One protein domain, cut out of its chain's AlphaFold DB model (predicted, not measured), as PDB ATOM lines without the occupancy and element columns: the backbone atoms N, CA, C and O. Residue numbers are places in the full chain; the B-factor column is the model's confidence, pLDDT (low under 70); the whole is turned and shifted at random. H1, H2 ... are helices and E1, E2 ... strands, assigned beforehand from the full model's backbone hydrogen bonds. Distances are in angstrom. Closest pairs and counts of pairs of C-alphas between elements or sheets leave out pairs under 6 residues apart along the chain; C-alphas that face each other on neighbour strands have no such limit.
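AT A GLANCE: This is residues 159 to 265 of the 525 residues of an uncharacterized protein of Hyphomicrobiales bacterium (UniProt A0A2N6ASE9). A twisted wall of four antiparallel strands, built of the hairpins E1 and E2, and E3 and E4, has one short helix, H1, over one face at its edge strand E4. The other three helices come between E2 and E3 along the chain and make a loose arc off the sheet: H2 and H4 lie past the end of the wall where E2 ends and E3 begins, and H3 lies out beyond the E4 edge, with few contacts among the three. The printed part has 107 residues with four named helices and four named strands, in the order H1, E1, E2, H2, H3, H4, E3, E4. The sheet runs E1, E2, E3, E4, all antiparallel, and the class is mixed, helices and strands. The whole is compact, with a radius of gyration of the C-alphas of 14.7 A, and rounded, spanning 42 by 30 by 24 A.

IN THESE COORDINATES: H1 is residues 159 to 165, 10.0 A from first to last C-alpha, and begins at C-alpha 159 at (-31.457, 18.604, 25.405). E1 is residues 174 to 177, 9.8 A long, and E2 is residues 186 to 191, 17.3 A long. H2 is residues 194 to 197, 5.6 A long. H3, residues 200 to 211, is the longest helix by residues; it measures 16.2 A and ends at C-alpha 211 at (-36.822, 7.067, 24.061). H4 is residues 225 to 233, 12.3 A long. E3, residues 244 to 250, is the longest strand by residues, at 19.4 A. E4, residues 260 to 265, measures 17.0 A and ends at C-alpha 265 at (-29.609, 11.304, 38.969).

HOW THE PARTS SIT: E1 and E4 are the edge strands of the sheet, and its C-alphas lie up to 3.3 A off the best plane through them. From edge to edge the strands' lines turn by 66 degrees. The hairpin E1 and E2 is antiparallel at 144 degrees, with N 174 and O 189 within hydrogen-bond range at 2.8 A. E2 and E3 are antiparallel at 166 degrees, with N 188 and O 247 at 2.8 A and N 249 and O 186 at 3.0 A. The hairpin E3 and E4 is antiparallel at 159 degrees, with N 264 and O 246 at 2.8 A. H1 is on the sheet at a height of 9.1 A, over E4, and runs along the strands, at 23 degrees to E4 on the local plane. The closest C-alphas of H1 and E4 are those of Val 165 and Trp 261, 6.9 A apart. H1 and H3 are near each other, with 8 pairs of C-alphas within 10 A. H2, H3 and H4 are not on the sheet. H2 and H3 meet only through their link. H2 and H4 are close but not clearly touching; their closest C-alphas, of Phe 197 and Asp 231, are 7.5 A apart. H3 and H4 are apart. In H1, H3 and H4 every O i to N i+4 pair is within hydrogen-bond range; H2, with 4 residues, is too short for such a pair.

THE WHOLE: The two C-alphas farthest apart are those of Gln 181 and Asp 236, at 42.0 A. The printed part has no cut. The link from H3 to H4, residues 212 to 224, is long, and its C-alphas lie 10 to 18 A from the mean of the C-alphas. The links from E2 to H2 and from H2 to H3 are tight. The mean pLDDT of the printed part is 82.7; residues 179 to 184, 214 to 223 and 253 to 257 are under 70, where the model's confidence is low.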
ATOM      1  N   ASP A 159     -32.401  17.833  26.217       92.38
ATOM      2  CA  ASP A 159     -31.457  18.604  25.405       92.38
ATOM      3  C   ASP A 159     -30.021  18.078  25.555       92.38
ATOM      4  O   ASP A 159     -29.310  17.945  24.557       92.38
ATOM      5  N   ASP A 160     -29.625  17.689  26.771       92.62
ATOM      6  CA  ASP A 160     -28.338  17.038  27.041       92.62
ATOM      7  C   ASP A 160     -28.290  15.665  26.364       92.62
ATOM      8  O   ASP A 160     -27.340  15.351  25.651       92.62
ATOM      9  N   MET A 161     -29.357  14.870  26.505       89.94
ATOM     10  CA  MET A 161     -29.454  13.559  25.859       89.94
ATOM     11  C   MET A 161     -29.366  13.672  24.331       89.94
ATOM     12  O   MET A 161     -28.702  12.862  23.688       89.94
ATOM     13  N   ARG A 162     -29.996  14.689  23.729       90.75
ATOM     14  CA  ARG A 162     -29.911  14.924  22.281       90.75
ATOM     15  C   ARG A 162     -28.473  15.202  21.847       90.75
ATOM     16  O   ARG A 162     -28.025  14.602  20.877       90.75
ATOM     17  N   GLN A 163     -27.765  16.075  22.564       93.31
ATOM     18  CA  GLN A 163     -26.359  16.373  22.284       93.31
ATOM     19  C   GLN A 163     -25.500  15.109  22.374       93.31
ATOM     20  O   GLN A 163     -24.776  14.802  21.428       93.31
ATOM     21  N   LEU A 164     -25.662  14.325  23.444       91.06
ATOM     22  CA  LEU A 164     -24.903  13.092  23.657       91.06
ATOM     23  C   LEU A 164     -25.138  12.053  22.557       91.06
ATOM     24  O   LEU A 164     -24.182  11.473  22.042       91.06
ATOM     25  N   VAL A 165     -26.393  11.853  22.141       88.88
ATOM     26  CA  VAL A 165     -26.740  10.965  21.017       88.88
ATOM     27  C   VAL A 165     -26.139  11.459  19.695       88.88
ATOM     28  O   VAL A 165     -25.797  10.646  18.842       88.88
ATOM     29  N   SER A 166     -25.954  12.769  19.530       91.62
ATOM     30  CA  SER A 166     -25.257  13.367  18.383       91.62
ATOM     31  C   SER A 166     -23.726  13.389  18.522       91.62
ATOM     32  O   SER A 166     -23.056  13.986  17.684       91.62
ATOM     33  N   GLY A 167     -23.157  12.768  19.561       91.06
ATOM     34  CA  GLY A 167     -21.710  12.754  19.803       91.06
ATOM     35  C   GLY A 167     -21.143  14.077  20.333       91.06
ATOM     36  O   GLY A 167     -19.926  14.251  20.362       91.06
ATOM     37  N   ILE A 168     -22.003  15.004  20.760       93.94
ATOM     38  CA  ILE A 168     -21.626  16.304  21.322       93.94
ATOM     39  C   ILE A 168     -21.670  16.206  22.848       93.94
ATOM     40  O   ILE A 168     -22.701  15.870  23.431       93.94
ATOM     41  N   LEU A 169     -20.553  16.520  23.504       92.06
ATOM     42  CA  LEU A 169     -20.493  16.621  24.962       92.06
ATOM     43  C   LEU A 169     -21.102  17.964  25.406       92.06
ATOM     44  O   LEU A 169     -20.590  19.002  24.975       92.06
ATOM     45  N   PRO A 170     -22.144  17.989  26.262       93.69
ATOM     46  CA  PRO A 170     -22.671  19.253  26.754       93.69
ATOM     47  C   PRO A 170     -21.614  19.989  27.606       93.69
ATOM     48  O   PRO A 170     -20.846  19.353  28.331       93.69
ATOM     49  N   PRO A 171     -21.541  21.329  27.523       91.50
ATOM     50  CA  PRO A 171     -20.378  22.110  27.965       91.50
ATOM     51  C   PRO A 171     -20.137  22.124  29.483       91.50
ATOM     52  O   PRO A 171     -19.056  22.494  29.934       91.50
ATOM     53  N   ASP A 172     -21.137  21.769  30.284       92.44
ATOM     54  CA  ASP A 172     -21.086  21.742  31.745       92.44
ATOM     55  C   ASP A 172     -20.783  20.351  32.324       92.44
ATOM     56  O   ASP A 172     -20.641  20.207  33.545       92.44
ATOM     57  N   TYR A 173     -20.640  19.343  31.459       93.38
ATOM     58  CA  TYR A 173     -20.209  18.007  31.841       93.38
ATOM     59  C   TYR A 173     -18.693  17.921  31.992       93.38
ATOM     60  O   TYR A 173     -17.910  18.433  31.196       93.38
ATOM     61  N   GLN A 174     -18.284  17.208  33.031       92.06
ATOM     62  CA  GLN A 174     -16.912  16.816  33.294       92.06
ATOM     63  C   GLN A 174     -16.749  15.357  32.896       92.06
ATOM     64  O   GLN A 174     -17.565  14.517  33.275       92.06
ATOM     65  N   GLU A 175     -15.684  15.043  32.166       89.31
ATOM     66  CA  GLU A 175     -15.343  13.654  31.883       89.31
ATOM     67  C   GLU A 175     -14.692  12.996  33.094       89.31
ATOM     68  O   GLU A 175     -13.812  13.559  33.751       89.31
ATOM     69  N   ARG A 176     -15.098  11.758  33.358       83.44
ATOM     70  CA  ARG A 176     -14.426  10.863  34.281       83.44
ATOM     71  C   ARG A 176     -13.778   9.753  33.474       83.44
ATOM     72  O   ARG A 176     -14.449   8.997  32.778       83.44
ATOM     73  N   LYS A 177     -12.459   9.622  33.613       71.88
ATOM     74  CA  LYS A 177     -11.772   8.422  33.141       71.88
ATOM     75  C   LYS A 177     -12.217   7.265  34.022       71.88
ATOM     76  O   LYS A 177     -11.875   7.221  35.205       71.88
ATOM     77  N   LEU A 178     -13.017   6.370  33.457       71.12
ATOM     78  CA  LEU A 178     -13.244   5.069  34.058       71.12
ATOM     79  C   LEU A 178     -11.918   4.305  34.102       71.12
ATOM     80  O   LEU A 178     -11.002   4.569  33.318       71.12
ATOM     81  N   SER A 179     -11.799   3.383  35.059       64.56
ATOM     82  CA  SER A 179     -10.674   2.446  35.093       64.56
ATOM     83  C   SER A 179     -10.514   1.813  33.699       64.56
ATOM     84  O   SER A 179     -11.539   1.427  33.128       64.56
ATOM     85  N   PRO A 180      -9.283   1.651  33.160       63.03
ATOM     86  CA  PRO A 180      -9.029   1.066  31.831       63.03
ATOM     87  C   PRO A 180      -9.737  -0.275  31.570       63.03
ATOM     88  O   PRO A 180      -9.903  -0.699  30.433       63.03
ATOM     89  N   GLN A 181     -10.161  -0.938  32.642       60.72
ATOM     90  CA  GLN A 181     -10.875  -2.209  32.672       60.72
ATOM     91  C   GLN A 181     -12.295  -2.150  32.077       60.72
ATOM     92  O   GLN A 181     -12.836  -3.196  31.746       60.72
ATOM     93  N   HIS A 182     -12.893  -0.963  31.919       61.12
ATOM     94  CA  HIS A 182     -14.235  -0.798  31.332       61.12
ATOM     95  C   HIS A 182     -14.198  -0.490  29.819       61.12
ATOM     96  O   HIS A 182     -15.204  -0.086  29.242       61.12
ATOM     97  N   GLY A 183     -13.044  -0.662  29.160       67.69
ATOM     98  CA  GLY A 183     -12.881  -0.345  27.738       67.69
ATOM     99  C   GLY A 183     -13.041   1.150  27.442       67.69
ATOM    100  O   GLY A 183     -12.737   1.996  28.281       67.69
ATOM    101  N   GLU A 184     -13.540   1.484  26.249       66.75
ATOM    102  CA  GLU A 184     -13.854   2.863  25.827       66.75
ATOM    103  C   GLU A 184     -15.099   3.452  26.523       66.75
ATOM    104  O   GLU A 184     -15.657   4.449  26.059       66.75
ATOM    105  N   ALA A 185     -15.566   2.858  27.628       70.81
ATOM    106  CA  ALA A 185     -16.682   3.401  28.387       70.81
ATOM    107  C   ALA A 185     -16.361   4.836  28.829       70.81
ATOM    108  O   ALA A 185     -15.392   5.112  29.544       70.81
ATOM    109  N   ARG A 186     -17.205   5.767  28.383       81.25
ATOM    110  CA  ARG A 186     -17.135   7.175  28.764       81.25
ATOM    111  C   ARG A 186     -18.172   7.415  29.834       81.25
ATOM    112  O   ARG A 186     -19.358   7.185  29.606       81.25
ATOM    113  N   GLU A 187     -17.724   7.910  30.976       88.25
ATOM    114  CA  GLU A 187     -18.614   8.461  31.981       88.25
ATOM    115  C   GLU A 187     -18.369   9.949  32.104       88.25
ATOM    116  O   GLU A 187     -17.237  10.425  32.174       88.25
ATOM    117  N   ILE A 188     -19.458  10.690  32.121       91.75
ATOM    118  CA  ILE A 188     -19.465  12.132  32.233       91.75
ATOM    119  C   ILE A 188     -20.453  12.516  33.319       91.75
ATOM    120  O   ILE A 188     -21.422  11.806  33.578       91.75
ATOM    121  N   TRP A 189     -20.240  13.647  33.970       93.44
ATOM    122  CA  TRP A 189     -21.156  14.096  35.006       93.44
ATOM    123  C   TRP A 189     -21.170  15.611  35.139       93.44
ATOM    124  O   TRP A 189     -20.194  16.288  34.830       93.44
ATOM    125  N   ARG A 190     -22.270  16.149  35.658       94.44
ATOM    126  CA  ARG A 190     -22.388  17.560  36.024       94.44
ATOM    127  C   ARG A 190     -23.214  17.733  37.281       94.44
ATOM    128  O   ARG A 190     -23.973  16.852  37.680       94.44
ATOM    129  N   TYR A 191     -23.101  18.897  37.902       94.50
ATOM    130  CA  TYR A 191     -23.992  19.258  38.995       94.50
ATOM    131  C   TYR A 191     -25.405  19.543  38.482       94.50
ATOM    132  O   TYR A 191     -25.584  20.105  37.401       94.50
ATOM    133  N   VAL A 192     -26.412  19.176  39.277       92.69
ATOM    134  CA  VAL A 192     -27.799  19.555  38.979       92.69
ATOM    135  C   VAL A 192     -27.981  21.040  39.284       92.69
ATOM    136  O   VAL A 192     -27.471  21.568  40.276       92.69
ATOM    137  N   THR A 193     -28.755  21.709  38.447       90.56
ATOM    138  CA  THR A 193     -29.119  23.120  38.549       90.56
ATOM    139  C   THR A 193     -30.620  23.273  38.793       90.56
ATOM    140  O   THR A 193     -31.407  22.344  38.622       90.56
ATOM    141  N   ARG A 194     -31.065  24.475  39.180       87.44
ATOM    142  CA  ARG A 194     -32.505  24.781  39.286       87.44
ATOM    143  C   ARG A 194     -33.240  24.588  37.959       87.44
ATOM    144  O   ARG A 194     -34.401  24.190  37.973       87.44
ATOM    145  N   ALA A 195     -32.566  24.840  36.836       89.06
ATOM    146  CA  ALA A 195     -33.153  24.675  35.517       89.06
ATOM    147  C   ALA A 195     -33.558  23.219  35.262       89.06
ATOM    148  O   ALA A 195     -34.568  22.999  34.606       89.06
ATOM    149  N   ASP A 196     -32.852  22.229  35.818       88.19
ATOM    150  CA  ASP A 196     -33.168  20.807  35.628       88.19
ATOM    151  C   ASP A 196     -34.545  20.417  36.183       88.19
ATOM    152  O   ASP A 196     -35.230  19.589  35.587       88.19
ATOM    153  N   PHE A 197     -34.987  21.070  37.260       85.19
ATOM    154  CA  PHE A 197     -36.306  20.857  37.867       85.19
ATOM    155  C   PHE A 197     -37.414  21.715  37.245       85.19
ATOM    156  O   PHE A 197     -38.595  21.393  37.381       85.19
ATOM    157  N   ALA A 198     -37.059  22.805  36.561       86.06
ATOM    158  CA  ALA A 198     -38.035  23.656  35.897       86.06
ATOM    159  C   ALA A 198     -38.725  22.888  34.760       86.06
ATOM    160  O   ALA A 198     -38.057  22.258  33.935       86.06
ATOM    161  N   ASP A 199     -40.061  22.954  34.723       87.00
ATOM    162  CA  ASP A 199     -40.884  22.295  33.701       87.00
ATOM    163  C   ASP A 199     -40.626  20.770  33.605       87.00
ATOM    164  O   ASP A 199     -40.657  20.164  32.529       87.00
ATOM    165  N   TYR A 200     -40.336  20.130  34.748       86.44
ATOM    166  CA  TYR A 200     -39.960  18.713  34.805       86.44
ATOM    167  C   TYR A 200     -40.969  17.769  34.118       86.44
ATOM    168  O   TYR A 200     -40.528  16.923  33.339       86.44
ATOM    169  N   PRO A 201     -42.303  17.911  34.293       86.69
ATOM    170  CA  PRO A 201     -43.266  17.064  33.587       86.69
ATOM    171  C   PRO A 201     -43.143  17.116  32.063       86.69
ATOM    172  O   PRO A 201     -43.138  16.076  31.400       86.69
ATOM    173  N   SER A 202     -42.986  18.311  31.493       89.50
ATOM    174  CA  SER A 202     -42.838  18.470  30.047       89.50
ATOM    175  C   SER A 202     -41.490  17.943  29.565       89.50
ATOM    176  O   SER A 202     -41.421  17.339  28.493       89.50
ATOM    177  N   LYS A 203     -40.420  18.119  30.352       89.69
ATOM    178  CA  LYS A 203     -39.113  17.512  30.069       89.69
ATOM    179  C   LYS A 203     -39.195  15.994  30.040       89.69
ATOM    180  O   LYS A 203     -38.683  15.403  29.095       89.69
ATOM    181  N   VAL A 204     -39.880  15.377  31.005       86.44
ATOM    182  CA  VAL A 204     -40.132  13.928  31.024       86.44
ATOM    183  C   VAL A 204     -40.898  13.499  29.778       86.44
ATOM    184  O   VAL A 204     -40.485  12.559  29.110       86.44
ATOM    185  N   ALA A 205     -41.955  14.218  29.394       87.50
ATOM    186  CA  ALA A 205     -42.701  13.903  28.178       87.50
ATOM    187  C   ALA A 205     -41.830  14.008  26.909       87.50
ATOM    188  O   ALA A 205     -41.914  13.148  26.034       87.50
ATOM    189  N   ARG A 206     -40.970  15.036  26.801       89.50
ATOM    190  CA  ARG A 206     -40.003  15.177  25.694       89.50
ATOM    191  C   ARG A 206     -38.977  14.046  25.693       89.50
ATOM    192  O   ARG A 206     -38.733  13.462  24.642       89.50
ATOM    193  N   PHE A 207     -38.420  13.731  26.857       87.06
ATOM    194  CA  PHE A 207     -37.451  12.656  27.039       87.06
ATOM    195  C   PHE A 207     -38.053  11.301  26.644       87.06
ATOM    196  O   PHE A 207     -37.500  10.611  25.798       87.06
ATOM    197  N   ASN A 208     -39.243  10.964  27.142       84.88
ATOM    198  CA  ASN A 208     -39.911   9.702  26.818       84.88
ATOM    199  C   ASN A 208     -40.242   9.579  25.328       84.88
ATOM    200  O   ASN A 208     -40.095   8.497  24.767       84.88
ATOM    201  N   ARG A 209     -40.615  10.679  24.654       87.38
ATOM    202  CA  ARG A 209     -40.782  10.686  23.188       87.38
ATOM    203  C   ARG A 209     -39.484  10.363  22.449       87.38
ATOM    204  O   ARG A 209     -39.527   9.648  21.459       87.38
ATOM    205  N   MET A 210     -38.340  10.848  22.935       83.12
ATOM    206  CA  MET A 210     -37.029  10.513  22.361       83.12
ATOM    207  C   MET A 210     -36.634   9.050  22.601       83.12
ATOM    208  O   MET A 210     -35.933   8.469  21.778       83.12
ATOM    209  N   MET A 211     -37.089   8.464  23.710       77.31
ATOM    210  CA  MET A 211     -36.822   7.067  24.061       77.31
ATOM    211  C   MET A 211     -37.839   6.081  23.463       77.31
ATOM    212  O   MET A 211     -37.635   4.872  23.532       77.31
ATOM    213  N   THR A 212     -38.938   6.563  22.867       75.00
ATOM    214  CA  THR A 212     -39.986   5.697  22.304       75.00
ATOM    215  C   THR A 212     -39.394   4.838  21.177       75.00
ATOM    216  O   THR A 212     -38.825   5.367  20.227       75.00
ATOM    217  N   GLY A 213     -39.499   3.509  21.299       70.62
ATOM    218  CA  GLY A 213     -38.884   2.536  20.379       70.62
ATOM    219  C   GLY A 213     -37.522   1.982  20.826       70.62
ATOM    220  O   GLY A 213     -37.000   1.080  20.178       70.62
ATOM    221  N   LYS A 214     -36.959   2.470  21.940       61.00
ATOM    222  CA  LYS A 214     -35.707   1.987  22.538       61.00
ATOM    223  C   LYS A 214     -35.944   1.605  24.004       61.00
ATOM    224  O   LYS A 214     -35.691   2.418  24.878       61.00
ATOM    225  N   SER A 215     -36.419   0.376  24.246       56.56
ATOM    226  CA  SER A 215     -36.605  -0.249  25.574       56.56
ATOM    227  C   SER A 215     -37.538   0.492  26.562       56.56
ATOM    228  O   SER A 215     -37.314   1.640  26.945       56.56
ATOM    229  N   GLU A 216     -38.572  -0.191  27.073       55.16
ATOM    230  CA  GLU A 216     -39.446   0.338  28.143       55.16
ATOM    231  C   GLU A 216     -38.681   0.673  29.437       55.16
ATOM    232  O   GLU A 216     -39.114   1.532  30.208       55.16
ATOM    233  N   ALA A 217     -37.505   0.068  29.650       54.91
ATOM    234  CA  ALA A 217     -36.667   0.305  30.826       54.91
ATOM    235  C   ALA A 217     -36.115   1.745  30.911       54.91
ATOM    236  O   ALA A 217     -35.603   2.144  31.957       54.91
ATOM    237  N   GLY A 218     -36.218   2.534  29.834       56.12
ATOM    238  CA  GLY A 218     -35.738   3.916  29.771       56.12
ATOM    239  C   GLY A 218     -36.781   4.997  30.076       56.12
ATOM    240  O   GLY A 218     -36.422   6.174  30.102       56.12
ATOM    241  N   ALA A 219     -38.059   4.659  30.278       63.94
ATOM    242  CA  ALA A 219     -39.095   5.676  30.465       63.94
ATOM    243  C   ALA A 219     -38.948   6.402  31.817       63.94
ATOM    244  O   ALA A 219     -39.060   5.811  32.892       63.94
ATOM    245  N   ALA A 220     -38.752   7.720  31.774       66.56
ATOM    246  CA  ALA A 220     -38.771   8.562  32.959       66.56
ATOM    247  C   ALA A 220     -40.208   8.702  33.488       66.56
ATOM    248  O   ALA A 220     -41.160   8.901  32.728       66.56
ATOM    249  N   THR A 221     -40.380   8.653  34.810       66.94
ATOM    250  CA  THR A 221     -41.680   8.904  35.445       66.94
ATOM    251  C   THR A 221     -41.817  10.378  35.826       66.94
ATOM    252  O   THR A 221     -40.916  10.986  36.405       66.94
ATOM    253  N   VAL A 222     -42.973  10.966  35.500       58.88
ATOM    254  CA  VAL A 222     -43.252  12.412  35.623       58.88
ATOM    255  C   VAL A 222     -43.160  12.923  37.069       58.88
ATOM    256  O   VAL A 222     -42.901  14.103  37.292       58.88
ATOM    257  N   ALA A 223     -43.359  12.058  38.065       63.25
ATOM    258  CA  ALA A 223     -43.529  12.486  39.448       63.25
ATOM    259  C   ALA A 223     -43.057  11.430  40.456       63.25
ATOM    260  O   ALA A 223     -43.838  10.996  41.313       63.25
ATOM    261  N   SER A 224     -41.785  11.020  40.393       78.38
ATOM    262  CA  SER A 224     -41.255  10.187  41.474       78.38
ATOM    263  C   SER A 224     -41.351  10.963  42.805       78.38
ATOM    264  O   SER A 224     -41.066  12.168  42.851       78.38
ATOM    265  N   PRO A 225     -41.798  10.326  43.903       85.62
ATOM    266  CA  PRO A 225     -41.830  10.951  45.227       85.62
ATOM    267  C   PRO A 225     -40.478  11.554  45.631       85.62
ATOM    268  O   PRO A 225     -40.444  12.594  46.287       85.62
ATOM    269  N   TYR A 226     -39.376  10.965  45.158       87.50
ATOM    270  CA  TYR A 226     -38.024  11.488  45.323       87.50
ATOM    271  C   TYR A 226     -37.834  12.874  44.695       87.50
ATOM    272  O   TYR A 226     -37.334  13.772  45.364       87.50
ATOM    273  N   MET A 227     -38.272  13.098  43.449       86.62
ATOM    274  CA  MET A 227     -38.127  14.414  42.806       86.62
ATOM    275  C   MET A 227     -38.931  15.497  43.534       86.62
ATOM    276  O   MET A 227     -38.423  16.599  43.737       86.62
ATOM    277  N   ARG A 228     -40.140  15.170  44.016       88.75
ATOM    278  CA  ARG A 228     -40.932  16.092  44.854       88.75
ATOM    279  C   ARG A 228     -40.256  16.387  46.193       88.75
ATOM    280  O   ARG A 228     -40.294  17.522  46.657       88.75
ATOM    281  N   MET A 229     -39.628  15.381  46.806       93.12
ATOM    282  CA  MET A 229     -38.840  15.576  48.022       93.12
ATOM    283  C   MET A 229     -37.652  16.506  47.755       93.12
ATOM    284  O   MET A 229     -37.419  17.419  48.541       93.12
ATOM    285  N   LEU A 230     -36.912  16.301  46.661       91.75
ATOM    286  CA  LEU A 230     -35.762  17.134  46.308       91.75
ATOM    287  C   LEU A 230     -36.150  18.597  46.088       91.75
ATOM    288  O   LEU A 230     -35.473  19.481  46.614       91.75
ATOM    289  N   ASP A 231     -37.249  18.851  45.379       89.69
ATOM    290  CA  ASP A 231     -37.800  20.199  45.222       89.69
ATOM    291  C   ASP A 231     -38.163  20.813  46.587       89.69
ATOM    292  O   ASP A 231     -37.691  21.895  46.939       89.69
ATOM    293  N   TYR A 232     -38.876  20.060  47.433       93.62
ATOM    294  CA  TYR A 232     -39.261  20.506  48.774       93.62
ATOM    295  C   TYR A 232     -38.060  20.877  49.657       93.62
ATOM    296  O   TYR A 232     -38.031  21.967  50.232       93.62
ATOM    297  N   VAL A 233     -37.043  20.010  49.754       94.94
ATOM    298  CA  VAL A 233     -35.878  20.260  50.626       94.94
ATOM    299  C   VAL A 233     -34.941  21.336  50.077       94.94
ATOM    300  O   VAL A 233     -34.151  21.903  50.834       94.94
ATOM    301  N   SER A 234     -35.023  21.637  48.777       92.62
ATOM    302  CA  SER A 234     -34.193  22.637  48.095       92.62
ATOM    303  C   SER A 234     -34.941  23.925  47.724       92.62
ATOM    304  O   SER A 234     -34.390  24.779  47.018       92.62
ATOM    305  N   ARG A 235     -36.164  24.120  48.242       90.00
ATOM    306  CA  ARG A 235     -37.034  25.274  47.939       90.00
ATOM    307  C   ARG A 235     -36.392  26.641  48.202       90.00
ATOM    308  O   ARG A 235     -36.622  27.573  47.437       90.00
ATOM    309  N   ASP A 236     -35.495  26.722  49.183       88.69
ATOM    310  CA  ASP A 236     -34.755  27.943  49.551       88.69
ATOM    311  C   ASP A 236     -33.428  28.112  48.782       88.69
ATOM    312  O   ASP A 236     -32.627  28.996  49.080       88.69
ATOM    313  N   GLY A 237     -33.175  27.239  47.809       89.75
ATOM    314  CA  GLY A 237     -31.968  27.206  46.990       89.75
ATOM    315  C   GLY A 237     -31.339  25.818  47.015       89.75
ATOM    316  O   GLY A 237     -31.170  25.220  48.078       89.75
ATOM    317  N   MET A 238     -30.981  25.297  45.839       91.81
ATOM    318  CA  MET A 238     -30.240  24.042  45.739       91.81
ATOM    319  C   MET A 238     -28.740  24.343  45.775       91.81
ATOM    320  O   MET A 238     -28.247  25.047  44.891       91.81
ATOM    321  N   PRO A 239     -27.990  23.824  46.762       94.12
ATOM    322  CA  PRO A 239     -26.545  23.997  46.784       94.12
ATOM    323  C   PRO A 239     -25.900  23.370  45.543       94.12
ATOM    324  O   PRO A 239     -26.248  22.247  45.177       94.12
ATOM    325  N   LYS A 240     -24.916  24.055  44.942       91.31
ATOM    326  CA  LYS A 240     -24.235  23.622  43.704       91.31
ATOM    327  C   LYS A 240     -23.736  22.175  43.765       91.31
ATOM    328  O   LYS A 240     -23.826  21.457  42.789       91.31
ATOM    329  N   HIS A 241     -23.255  21.733  44.924       93.56
ATOM    330  CA  HIS A 241     -22.684  20.395  45.105       93.56
ATOM    331  C   HIS A 241     -23.650  19.418  45.790       93.56
ATOM    332  O   HIS A 241     -23.217  18.431  46.391       93.56
ATOM    333  N   PHE A 242     -24.952  19.722  45.796       94.12
ATOM    334  CA  PHE A 242     -25.950  18.839  46.382       94.12
ATOM    335  C   PHE A 242     -26.217  17.659  45.457       94.12
ATOM    336  O   PHE A 242     -25.902  16.542  45.825       94.12
ATOM    337  N   LEU A 243     -26.709  17.844  44.244       93.44
ATOM    338  CA  LEU A 243     -26.976  16.715  43.349       93.44
ATOM    339  C   LEU A 243     -26.034  16.741  42.154       93.44
ATOM    340  O   LEU A 243     -25.518  17.796  41.783       93.44
ATOM    341  N   ALA A 244     -25.854  15.585  41.532       92.88
ATOM    342  CA  ALA A 244     -25.215  15.489  40.233       92.88
ATOM    343  C   ALA A 244     -25.990  14.530  39.332       92.88
ATOM    344  O   ALA A 244     -26.642  13.597  39.804       92.88
ATOM    345  N   ILE A 245     -25.930  14.828  38.043       91.69
ATOM    346  CA  ILE A 245     -26.340  13.948  36.961       91.69
ATOM    347  C   ILE A 245     -25.070  13.298  36.462       91.69
ATOM    348  O   ILE A 245     -24.096  14.001  36.190       91.69
ATOM    349  N   ASP A 246     -25.087  11.993  36.303       89.81
ATOM    350  CA  ASP A 246     -24.065  11.293  35.556       89.81
ATOM    351  C   ASP A 246     -24.676  10.597  34.350       89.81
ATOM    352  O   ASP A 246     -25.848  10.212  34.331       89.81
ATOM    353  N   ALA A 247     -23.874  10.528  33.300       89.81
ATOM    354  CA  ALA A 247     -24.199   9.840  32.081       89.81
ATOM    355  C   ALA A 247     -23.052   8.907  31.726       89.81
ATOM    356  O   ALA A 247     -21.890   9.306  31.771       89.81
ATOM    357  N   TYR A 248     -23.373   7.676  31.363       87.50
ATOM    358  CA  TYR A 248     -22.393   6.718  30.877       87.50
ATOM    359  C   TYR A 248     -22.840   6.158  29.536       87.50
ATOM    360  O   TYR A 248     -24.037   6.030  29.265       87.50
ATOM    361  N   TYR A 249     -21.865   5.872  28.686       86.81
ATOM    362  CA  TYR A 249     -22.080   5.239  27.397       86.81
ATOM    363  C   TYR A 249     -21.782   3.743  27.500       86.81
ATOM    364  O   TYR A 249     -20.659   3.372  27.848       86.81
ATOM    365  N   SER A 250     -22.771   2.904  27.184       82.81
ATOM    366  CA  SER A 250     -22.592   1.455  27.037       82.81
ATOM    367  C   SER A 250     -22.411   1.103  25.556       82.81
ATOM    368  O   SER A 250     -23.331   1.358  24.772       82.81
ATOM    369  N   PRO A 251     -21.255   0.557  25.137       80.50
ATOM    370  CA  PRO A 251     -21.018   0.184  23.742       80.50
ATOM    371  C   PRO A 251     -21.730  -1.113  23.333       80.50
ATOM    372  O   PRO A 251     -21.944  -1.331  22.142       80.50
ATOM    373  N   ASP A 252     -22.104  -1.957  24.294       78.31
ATOM    374  CA  ASP A 252     -22.800  -3.224  24.083       78.31
ATOM    375  C   ASP A 252     -24.067  -3.318  24.947       78.31
ATOM    376  O   ASP A 252     -24.317  -2.477  25.816       78.31
ATOM    377  N   GLU A 253     -24.914  -4.313  24.662       68.19
ATOM    378  CA  GLU A 253     -26.163  -4.518  25.404       68.19
ATOM    379  C   GLU A 253     -25.919  -4.910  26.872       68.19
ATOM    380  O   GLU A 253     -26.837  -4.768  27.674       68.19
ATOM    381  N   GLY A 254     -24.701  -5.320  27.255       65.00
ATOM    382  CA  GLY A 254     -24.303  -5.615  28.633       65.00
ATOM    383  C   GLY A 254     -25.305  -6.447  29.454       65.00
ATOM    384  O   GLY A 254     -26.150  -7.173  28.933       65.00
ATOM    385  N   CYS A 255     -25.220  -6.334  30.783       55.34
ATOM    386  CA  CYS A 255     -26.202  -6.910  31.718       55.34
ATOM    387  C   CYS A 255     -27.534  -6.144  31.702       55.34
ATOM    388  O   CYS A 255     -28.552  -6.636  32.179       55.34
ATOM    389  N   GLU A 256     -27.503  -4.905  31.211       60.97
ATOM    390  CA  GLU A 256     -28.606  -3.953  31.323       60.97
ATOM    391  C   GLU A 256     -29.541  -3.962  30.104       60.97
ATOM    392  O   GLU A 256     -30.563  -3.275  30.121       60.97
ATOM    393  N   GLY A 257     -29.209  -4.721  29.055       67.00
ATOM    394  CA  GLY A 257     -29.980  -4.826  27.816       67.00
ATOM    395  C   GLY A 257     -30.078  -3.509  27.041       67.00
ATOM    396  O   GLY A 257     -31.111  -3.239  26.428       67.00
ATOM    397  N   PHE A 258     -29.062  -2.640  27.121       71.19
ATOM    398  CA  PHE A 258     -29.119  -1.300  26.535       71.19
ATOM    399  C   PHE A 258     -27.778  -0.848  25.950       71.19
ATOM    400  O   PHE A 258     -26.783  -0.772  26.663       71.19
ATOM    401  N   VAL A 259     -27.791  -0.458  24.671       79.12
ATOM    402  CA  VAL A 259     -26.670   0.198  23.977       79.12
ATOM    403  C   VAL A 259     -26.918   1.703  23.904       79.12
ATOM    404  O   VAL A 259     -27.986   2.150  23.475       79.12
ATOM    405  N   GLY A 260     -25.899   2.490  24.243       85.88
ATOM    406  CA  GLY A 260     -25.885   3.940  24.087       85.88
ATOM    407  C   GLY A 260     -25.733   4.705  25.399       85.88
ATOM    408  O   GLY A 260     -25.263   4.182  26.409       85.88
ATOM    409  N   TRP A 261     -26.121   5.980  25.371       86.56
ATOM    410  CA  TRP A 261     -26.053   6.860  26.535       86.56
ATOM    411  C   TRP A 261     -27.187   6.605  27.514       86.56
ATOM    412  O   TRP A 261     -28.364   6.601  27.150       86.56
ATOM    413  N   LYS A 262     -26.820   6.505  28.784       83.50
ATOM    414  CA  LYS A 262     -27.746   6.405  29.899       83.50
ATOM    415  C   LYS A 262     -27.455   7.500  30.895       83.50
ATOM    416  O   LYS A 262     -26.305   7.708  31.257       83.50
ATOM    417  N   MET A 263     -28.499   8.203  31.318       86.19
ATOM    418  CA  MET A 263     -28.400   9.326  32.247       86.19
ATOM    419  C   MET A 263     -29.134   8.995  33.532       86.19
ATOM    420  O   MET A 263     -30.257   8.485  33.505       86.19
ATOM    421  N   ARG A 264     -28.521   9.319  34.665       85.62
ATOM    422  CA  ARG A 264     -29.109   9.078  35.975       85.62
ATOM    423  C   ARG A 264     -28.847  10.234  36.922       85.62
ATOM    424  O   ARG A 264     -27.846  10.939  36.844       85.62
ATOM    425  N   LEU A 265     -29.799  10.442  37.820       88.19
ATOM    426  CA  LEU A 265     -29.609  11.304  38.969       88.19
ATOM    427  C   LEU A 265     -28.886  10.510  40.054       88.19
ATOM    428  O   LEU A 265     -29.396   9.486  40.517       88.19
TER     429      LEU A 265